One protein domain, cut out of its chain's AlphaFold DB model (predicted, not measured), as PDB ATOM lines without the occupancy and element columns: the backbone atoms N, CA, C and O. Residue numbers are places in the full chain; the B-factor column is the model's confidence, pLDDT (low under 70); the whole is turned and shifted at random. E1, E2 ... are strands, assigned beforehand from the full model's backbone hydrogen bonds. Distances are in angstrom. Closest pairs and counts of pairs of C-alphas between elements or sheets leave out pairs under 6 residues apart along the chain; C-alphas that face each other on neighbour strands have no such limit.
ATOM      1  N   ILE A  11     204.786 157.709 212.618       88.88
ATOM      2  CA  ILE A  11     203.652 158.628 212.691       88.88
ATOM      3  C   ILE A  11     203.632 159.188 214.106       88.88
ATOM      4  O   ILE A  11     203.563 158.430 215.066       88.88
ATOM      5  N   ALA A  12     203.703 160.509 214.239       92.75
ATOM      6  CA  ALA A  12     203.668 161.181 215.531       92.75
ATOM      7  C   ALA A  12     202.422 162.058 215.620       92.75
ATOM      8  O   ALA A  12     202.163 162.860 214.720       92.75
ATOM      9  N   GLN A  13     201.680 161.917 216.714       95.25
ATOM     10  CA  GLN A  13     200.574 162.795 217.063       95.25
ATOM     11  C   GLN A  13     201.021 163.713 218.192       95.25
ATOM     12  O   GLN A  13     201.549 163.263 219.211       95.25
ATOM     13  N   TYR A  14     200.811 165.009 218.007       97.06
ATOM     14  CA  TYR A  14     201.188 166.030 218.974       97.06
ATOM     15  C   TYR A  14     199.945 166.695 219.538       97.06
ATOM     16  O   TYR A  14     198.928 166.812 218.858       97.06
ATOM     17  N   GLN A  15     200.060 167.185 220.765       97.00
ATOM     18  CA  GLN A  15     199.014 167.969 221.404       97.00
ATOM     19  C   GLN A  15     199.601 169.154 222.160       97.00
ATOM     20  O   GLN A  15     200.750 169.115 222.607       97.00
ATOM     21  N   VAL A  16     198.786 170.191 222.337       97.44
ATOM     22  CA  VAL A  16     199.094 171.319 223.216       97.44
ATOM     23  C   VAL A  16     198.137 171.264 224.399       97.44
ATOM     24  O   VAL A  16     196.930 171.376 224.220       97.44
ATOM     25  N   VAL A  17     198.676 171.082 225.604       96.06
ATOM     26  CA  VAL A  17     197.902 171.022 226.857       96.06
ATOM     27  C   VAL A  17     198.528 171.993 227.845       96.06
ATOM     28  O   VAL A  17     199.743 171.960 228.034       96.06
ATOM     29  N   ASP A  18     197.725 172.880 228.432       96.62
ATOM     30  CA  ASP A  18     198.181 173.946 229.340       96.62
ATOM     31  C   ASP A  18     199.328 174.788 228.750       96.62
ATOM     32  O   ASP A  18     200.298 175.154 229.424       96.62
ATOM     33  N   GLY A  19     199.250 175.038 227.439       97.12
ATOM     34  CA  GLY A  19     200.264 175.756 226.668       97.12
ATOM     35  C   GLY A  19     201.575 174.992 226.453       97.12
ATOM     36  O   GLY A  19     202.528 175.595 225.981       97.12
ATOM     37  N   GLN A  20     201.666 173.703 226.791       98.31
ATOM     38  CA  GLN A  20     202.845 172.864 226.547       98.31
ATOM     39  C   GLN A  20     202.637 171.970 225.322       98.31
ATOM     40  O   GLN A  20     201.706 171.164 225.306       98.31
ATOM     41  N   LEU A  21     203.553 172.030 224.354       98.38
ATOM     42  CA  LEU A  21     203.647 171.057 223.268       98.38
ATOM     43  C   LEU A  21     204.154 169.714 223.804       98.38
ATOM     44  O   LEU A  21     205.203 169.644 224.458       98.38
ATOM     45  N   LYS A  22     203.412 168.649 223.505       98.38
ATOM     46  CA  LYS A  22     203.710 167.275 223.909       98.38
ATOM     47  C   LYS A  22     203.595 166.331 222.719       98.38
ATOM     48  O   LYS A  22     202.700 166.483 221.888       98.38
ATOM     49  N   LEU A  23     204.460 165.322 222.679       98.06
ATOM     50  CA  LEU A  23     204.202 164.111 221.906       98.06
ATOM     51  C   LEU A  23     203.127 163.309 222.649       98.06
ATOM     52  O   LEU A  23     203.329 162.929 223.805       98.06
ATOM     53  N   HIS A  24     201.985 163.103 222.000       97.75
ATOM     54  CA  HIS A  24     200.866 162.341 222.545       97.75
ATOM     55  C   HIS A  24     201.024 160.859 222.217       97.75
ATOM     56  O   HIS A  24     201.247 160.062 223.125       97.75
ATOM     57  N   ASP A  25     201.018 160.532 220.924       96.56
ATOM     58  CA  ASP A  25     201.125 159.164 220.421       96.56
ATOM     59  C   ASP A  25     202.235 159.055 219.377       96.56
ATOM     60  O   ASP A  25     202.540 160.014 218.658       96.56
ATOM     61  N   LEU A  26     202.830 157.871 219.279       94.81
ATOM     62  CA  LEU A  26     203.882 157.570 218.318       94.81
ATOM     63  C   LEU A  26     203.732 156.139 217.809       94.81
ATOM     64  O   LEU A  26     203.917 155.202 218.576       94.81
ATOM     65  N   SER A  27     203.503 155.970 216.513       92.62
ATOM     66  CA  SER A  27     203.600 154.668 215.846       92.62
ATOM     67  C   SER A  27     204.889 154.623 215.024       92.62
ATOM     68  O   SER A  27     205.223 155.605 214.363       92.62
ATOM     69  N   LEU A  28     205.668 153.537 215.079       90.56
ATOM     70  CA  LEU A  28     206.958 153.440 214.386       90.56
ATOM     71  C   LEU A  28     207.383 152.009 214.041       90.56
ATOM     72  O   LEU A  28     206.939 151.032 214.637       90.56
ATOM     73  N   ASN A  29     208.327 151.898 213.107       86.75
ATOM     74  CA  ASN A  29     209.055 150.658 212.845       86.75
ATOM     75  C   ASN A  29     210.392 150.658 213.589       86.75
ATOM     76  O   ASN A  29     211.263 151.482 213.307       86.75
ATOM     77  N   HIS A  30     210.584 149.711 214.508       85.00
ATOM     78  CA  HIS A  30     211.852 149.536 215.214       85.00
ATOM     79  C   HIS A  30     212.558 148.281 214.696       85.00
ATOM     80  O   HIS A  30     212.110 147.151 214.906       85.00
ATOM     81  N   ARG A  31     213.645 148.491 213.947       76.69
ATOM     82  CA  ARG A  31     214.411 147.426 213.288       76.69
ATOM     83  C   ARG A  31     215.892 147.519 213.654       76.69
ATOM     84  O   ARG A  31     216.401 148.632 213.814       76.69
ATOM     85  N   PRO A  32     216.605 146.385 213.761       70.88
ATOM     86  CA  PRO A  32     218.042 146.401 213.994       70.88
ATOM     87  C   PRO A  32     218.777 147.083 212.833       70.88
ATOM     88  O   PRO A  32     218.429 146.908 211.666       70.88
ATOM     89  N   ARG A  33     219.827 147.849 213.155       68.31
ATOM     90  CA  ARG A  33     220.688 148.518 212.159       68.31
ATOM     91  C   ARG A  33     221.517 147.544 211.317       68.31
ATOM     92  O   ARG A  33     221.948 147.917 210.232       68.31
ATOM     93  N   VAL A  34     221.771 146.338 211.825       72.12
ATOM     94  CA  VAL A  34     222.630 145.331 211.189       72.12
ATOM     95  C   VAL A  34     221.805 144.091 210.861       72.12
ATOM     96  O   VAL A  34     221.053 143.593 211.698       72.12
ATOM     97  N   VAL A  35     221.966 143.598 209.636       60.53
ATOM     98  CA  VAL A  35     221.442 142.310 209.163       60.53
ATOM     99  C   VAL A  35     222.599 141.295 209.217       60.53
ATOM    100  O   VAL A  35     223.703 141.668 208.814       60.53
ATOM    101  N   PRO A  36     222.401 140.043 209.693       66.44
ATOM    102  CA  PRO A  36     221.132 139.383 210.007       66.44
ATOM    103  C   PRO A  36     220.694 139.594 211.466       66.44
ATOM    104  O   PRO A  36     221.419 139.283 212.403       66.44
ATOM    105  N   GLY A  37     219.473 140.095 211.649       65.44
ATOM    106  CA  GLY A  37     218.823 140.265 212.948       65.44
ATOM    107  C   GLY A  37     217.314 140.027 212.833       65.44
ATOM    108  O   GLY A  37     216.811 139.845 211.716       65.44
ATOM    109  N   PRO A  38     216.571 140.008 213.953       65.56
ATOM    110  CA  PRO A  38     215.122 139.861 213.910       65.56
ATOM    111  C   PRO A  38     214.503 140.982 213.067       65.56
ATOM    112  O   PRO A  38     214.923 142.136 213.136       65.56
ATOM    113  N   ARG A  39     213.487 140.651 212.257       68.75
ATOM    114  CA  ARG A  39     212.832 141.629 211.362       68.75
ATOM    115  C   ARG A  39     212.201 142.802 212.117       68.75
ATOM    116  O   ARG A  39     212.041 143.870 211.532       68.75
ATOM    117  N   ARG A  40     211.839 142.583 213.382       77.00
ATOM    118  CA  ARG A  40     211.210 143.537 214.297       77.00
ATOM    119  C   ARG A  40     211.876 143.395 215.658       77.00
ATOM    120  O   ARG A  40     212.067 142.272 216.120       77.00
ATOM    121  N   LEU A  41     212.222 144.514 216.274       85.06
ATOM    122  CA  LEU A  41     212.730 144.570 217.639       85.06
ATOM    123  C   LEU A  41     211.749 145.399 218.466       85.06
ATOM    124  O   LEU A  41     211.267 146.412 217.968       85.06
ATOM    125  N   GLU A  42     211.442 144.977 219.687       89.25
ATOM    126  CA  GLU A  42     210.651 145.800 220.605       89.25
ATOM    127  C   GLU A  42     211.451 147.060 220.977       89.25
ATOM    128  O   GLU A  42     212.619 146.943 221.362       89.25
ATOM    129  N   PRO A  43     210.889 148.267 220.795       91.31
ATOM    130  CA  PRO A  43     211.575 149.496 221.160       91.31
ATOM    131  C   PRO A  43     211.625 149.664 222.688       91.31
ATOM    132  O   PRO A  43     210.745 149.174 223.396       91.31
ATOM    133  N   PRO A  44     212.620 150.396 223.219       93.62
ATOM    134  CA  PRO A  44     212.644 150.741 224.636       93.62
ATOM    135  C   PRO A  44     211.428 151.597 225.011       93.62
ATOM    136  O   PRO A  44     210.879 152.318 224.173       93.62
ATOM    137  N   SER A  45     211.062 151.580 226.295       96.00
ATOM    138  CA  SER A  45     209.998 152.440 226.814       96.00
ATOM    139  C   SER A  45     210.272 153.913 226.519       96.00
ATOM    140  O   SER A  45     211.393 154.393 226.720       96.00
ATOM    141  N   LEU A  46     209.235 154.650 226.141       96.56
ATOM    142  CA  LEU A  46     209.290 156.080 225.876       96.56
ATOM    143  C   LEU A  46     208.524 156.821 226.971       96.56
ATOM    144  O   LEU A  46     207.326 156.619 227.133       96.56
ATOM    145  N   ASN A  47     209.211 157.670 227.737       96.69
ATOM    146  CA  ASN A  47     208.619 158.395 228.871       96.69
ATOM    147  C   ASN A  47     207.899 157.474 229.886       96.69
ATOM    148  O   ASN A  47     206.835 157.804 230.399       96.69
ATOM    149  N   GLY A  48     208.454 156.280 230.129       96.88
ATOM    150  CA  GLY A  48     207.852 155.263 231.000       96.88
ATOM    151  C   GLY A  48     206.700 154.467 230.373       96.88
ATOM    152  O   GLY A  48     206.214 153.528 230.997       96.88
ATOM    153  N   VAL A  49     206.288 154.786 229.142       97.56
ATOM    154  CA  VAL A  49     205.264 154.045 228.392       97.56
ATOM    155  C   VAL A  49     205.923 152.942 227.568       97.56
ATOM    156  O   VAL A  49     206.873 153.194 226.826       97.56
ATOM    157  N   GLN A  50     205.423 151.714 227.705       97.12
ATOM    158  CA  GLN A  50     205.847 150.577 226.885       97.12
ATOM    159  C   GLN A  50     205.144 150.602 225.530       97.12
ATOM    160  O   GLN A  50     203.988 151.019 225.437       97.12
ATOM    161  N   ALA A  51     205.835 150.144 224.488       95.00
ATOM    162  CA  ALA A  51     205.210 149.983 223.188       95.00
ATOM    163  C   ALA A  51     204.218 148.820 223.200       95.00
ATOM    164  O   ALA A  51     204.439 147.788 223.832       95.00
ATOM    165  N   VAL A  52     203.146 148.969 222.435       94.44
ATOM    166  CA  VAL A  52     202.213 147.900 222.104       94.44
ATOM    167  C   VAL A  52     202.418 147.537 220.643       94.44
ATOM    168  O   VAL A  52     202.692 148.391 219.801       94.44
ATOM    169  N   ARG A  53     202.319 146.249 220.333       91.06
ATOM    170  CA  ARG A  53     202.407 145.775 218.957       91.06
ATOM    171  C   ARG A  53     201.161 146.201 218.177       91.06
ATOM    172  O   ARG A  53     200.045 145.927 218.611       91.06
ATOM    173  N   GLU A  54     201.358 146.831 217.023       85.94
ATOM    174  CA  GLU A  54     200.272 147.224 216.121       85.94
ATOM    175  C   GLU A  54     200.185 146.228 214.959       85.94
ATOM    176  O   GLU A  54     200.897 146.335 213.964       85.94
ATOM    177  N   ASP A  55     199.328 145.214 215.092       77.12
ATOM    178  CA  ASP A  55     199.159 144.201 214.039       77.12
ATOM    179  C   ASP A  55     198.181 144.632 212.933       77.12
ATOM    180  O   ASP A  55     198.241 144.110 211.820       77.12
ATOM    181  N   GLU A  56     197.311 145.606 213.213       77.31
ATOM    182  CA  GLU A  56     196.323 146.123 212.256       77.31
ATOM    183  C   GLU A  56     196.856 147.290 211.412       77.31
ATOM    184  O   GLU A  56     196.365 147.541 210.308       77.31
ATOM    185  N   MET A  57     197.880 148.008 211.890       73.50
ATOM    186  CA  MET A  57     198.447 149.135 211.157       73.50
ATOM    187  C   MET A  57     199.465 148.650 210.120       73.50
ATOM    188  O   MET A  57     200.571 148.229 210.435       73.50
ATOM    189  N   PHE A  58     199.120 148.784 208.837       70.25
ATOM    190  CA  PHE A  58     199.925 148.254 207.726       70.25
ATOM    191  C   PHE A  58     201.370 148.800 207.647       70.25
ATOM    192  O   PHE A  58     202.239 148.159 207.057       70.25
ATOM    193  N   PHE A  59     201.650 149.980 208.216       75.50
ATOM    194  CA  PHE A  59     202.922 150.691 208.022       75.50
ATOM    195  C   PHE A  59     203.787 150.845 209.278       75.50
ATOM    196  O   PHE A  59     204.925 151.299 209.145       75.50
ATOM    197  N   CYS A  60     203.284 150.522 210.471       84.31
ATOM    198  CA  CYS A  60     204.016 150.656 211.732       84.31
ATOM    199  C   CYS A  60     203.862 149.378 212.551       84.31
ATOM    200  O   CYS A  60     202.754 148.902 212.742       84.31
ATOM    201  N   ASP A  61     204.980 148.842 213.034       87.44
ATOM    202  CA  ASP A  61     204.996 147.601 213.812       87.44
ATOM    203  C   ASP A  61     204.657 147.832 215.303       87.44
ATOM    204  O   ASP A  61     204.215 146.911 215.994       87.44
ATOM    205  N   TRP A  62     204.886 149.051 215.807       91.44
ATOM    206  CA  TRP A  62     204.775 149.409 217.223       91.44
ATOM    207  C   TRP A  62     204.053 150.735 217.424       91.44
ATOM    208  O   TRP A  62     204.284 151.671 216.663       91.44
ATOM    209  N   GLY A  63     203.276 150.818 218.499       94.19
ATOM    210  CA  GLY A  63     202.530 151.992 218.929       94.19
ATOM    211  C   GLY A  63     202.818 152.358 220.376       94.19
ATOM    212  O   GLY A  63     202.872 151.501 221.255       94.19
ATOM    213  N   PHE A  64     202.974 153.647 220.634       96.44
ATOM    214  CA  PHE A  64     202.976 154.234 221.962       96.44
ATOM    215  C   PHE A  64     201.770 155.160 222.070       96.44
ATOM    216  O   PHE A  64     201.631 156.075 221.257       96.44
ATOM    217  N   SER A  65     200.935 154.951 223.085       96.25
ATOM    218  CA  SER A  65     199.748 155.774 223.332       96.25
ATOM    219  C   SER A  65     199.859 156.527 224.652       96.25
ATOM    220  O   SER A  65     200.383 155.986 225.627       96.25
ATOM    221  N   ASN A  66     199.332 157.750 224.707       96.19
ATOM    222  CA  ASN A  66     199.327 158.595 225.910       96.19
ATOM    223  C   ASN A  66     200.732 158.841 226.504       96.19
ATOM    224  O   ASN A  66     200.893 158.963 227.721       96.19
ATOM    225  N   VAL A  67     201.754 158.950 225.648       97.38
ATOM    226  CA  VAL A  67     203.161 159.170 226.033       97.38
ATOM    227  C   VAL A  67     203.321 160.458 226.831       97.38
ATOM    228  O   VAL A  67     204.087 160.509 227.791       97.38
ATOM    229  N   ASN A  68     202.595 161.507 226.432       95.88
ATOM    230  CA  ASN A  68     202.573 162.809 227.097       95.88
ATOM    231  C   ASN A  68     203.967 163.422 227.333       95.88
ATOM    232  O   ASN A  68     204.158 164.178 228.286       95.88
ATOM    233  N   LEU A  69     204.932 163.124 226.456       97.75
ATOM    234  CA  LEU A  69     206.313 163.592 226.570       97.75
ATOM    235  C   LEU A  69     206.387 165.086 226.209       97.75
ATOM    236  O   LEU A  69     206.123 165.430 225.052       97.75
ATOM    237  N   PRO A  70     206.757 165.983 227.145       97.88
ATOM    238  CA  PRO A  70     206.947 167.398 226.843       97.88
ATOM    239  C   PRO A  70     208.102 167.603 225.862       97.88
ATOM    240  O   PRO A  70     209.174 167.021 226.022       97.88
ATOM    241  N   LEU A  71     207.891 168.450 224.856       97.62
ATOM    242  CA  LEU A  71     208.902 168.763 223.847       97.62
ATOM    243  C   LEU A  71     209.482 170.153 224.089       97.62
ATOM    244  O   LEU A  71     208.727 171.098 224.264       97.62
TER     245      LEU A  71
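AT A GLANCE: This is residues 11 to 71 of the 158 residues of an uncharacterized protein of Rhodoferax koreense (UniProt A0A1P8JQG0). With little regular structure, this is a long hairpin of E1 and E2 with short E3 beside the last part of E2, and a long loop, residues 29 to 61, whose residues 33 to 38 stick out far from the E1-E2 turn. The 61 printed residues, class all strand, hold 19 in three named strands, E1 E2 E3, a meander, each strand the antiparallel neighbour of the one before. The whole is only just loose, close to compact, with a radius of gyration of the C-alphas of 13.1 A, and spans 45 by 22 by 15 A.

HOW THE PARTS SIT: Start at inner strand E2, residues 20 to 28. E1, residues 11 to 17, forms a hairpin with it at 160 degrees; look for N 13 and O 25, 2.9 A apart. E3, residues 62 to 64, forms another at 162 degrees, with N 64 and O 26 at 2.7 A. E1 and E3 are apart.

IN THESE COORDINATES: Find C-alpha 11 at (203.652, 158.628, 212.691); E1 runs 19.7 A. E2 covers 23.3 A, and E3 7.0 A, ending at C-alpha 64 (202.976, 154.234, 221.962).

THE WHOLE: The printed part has no cut. The E2 to E3 link is long; pLDDT is under 70 at residues 33 and 35 to 39.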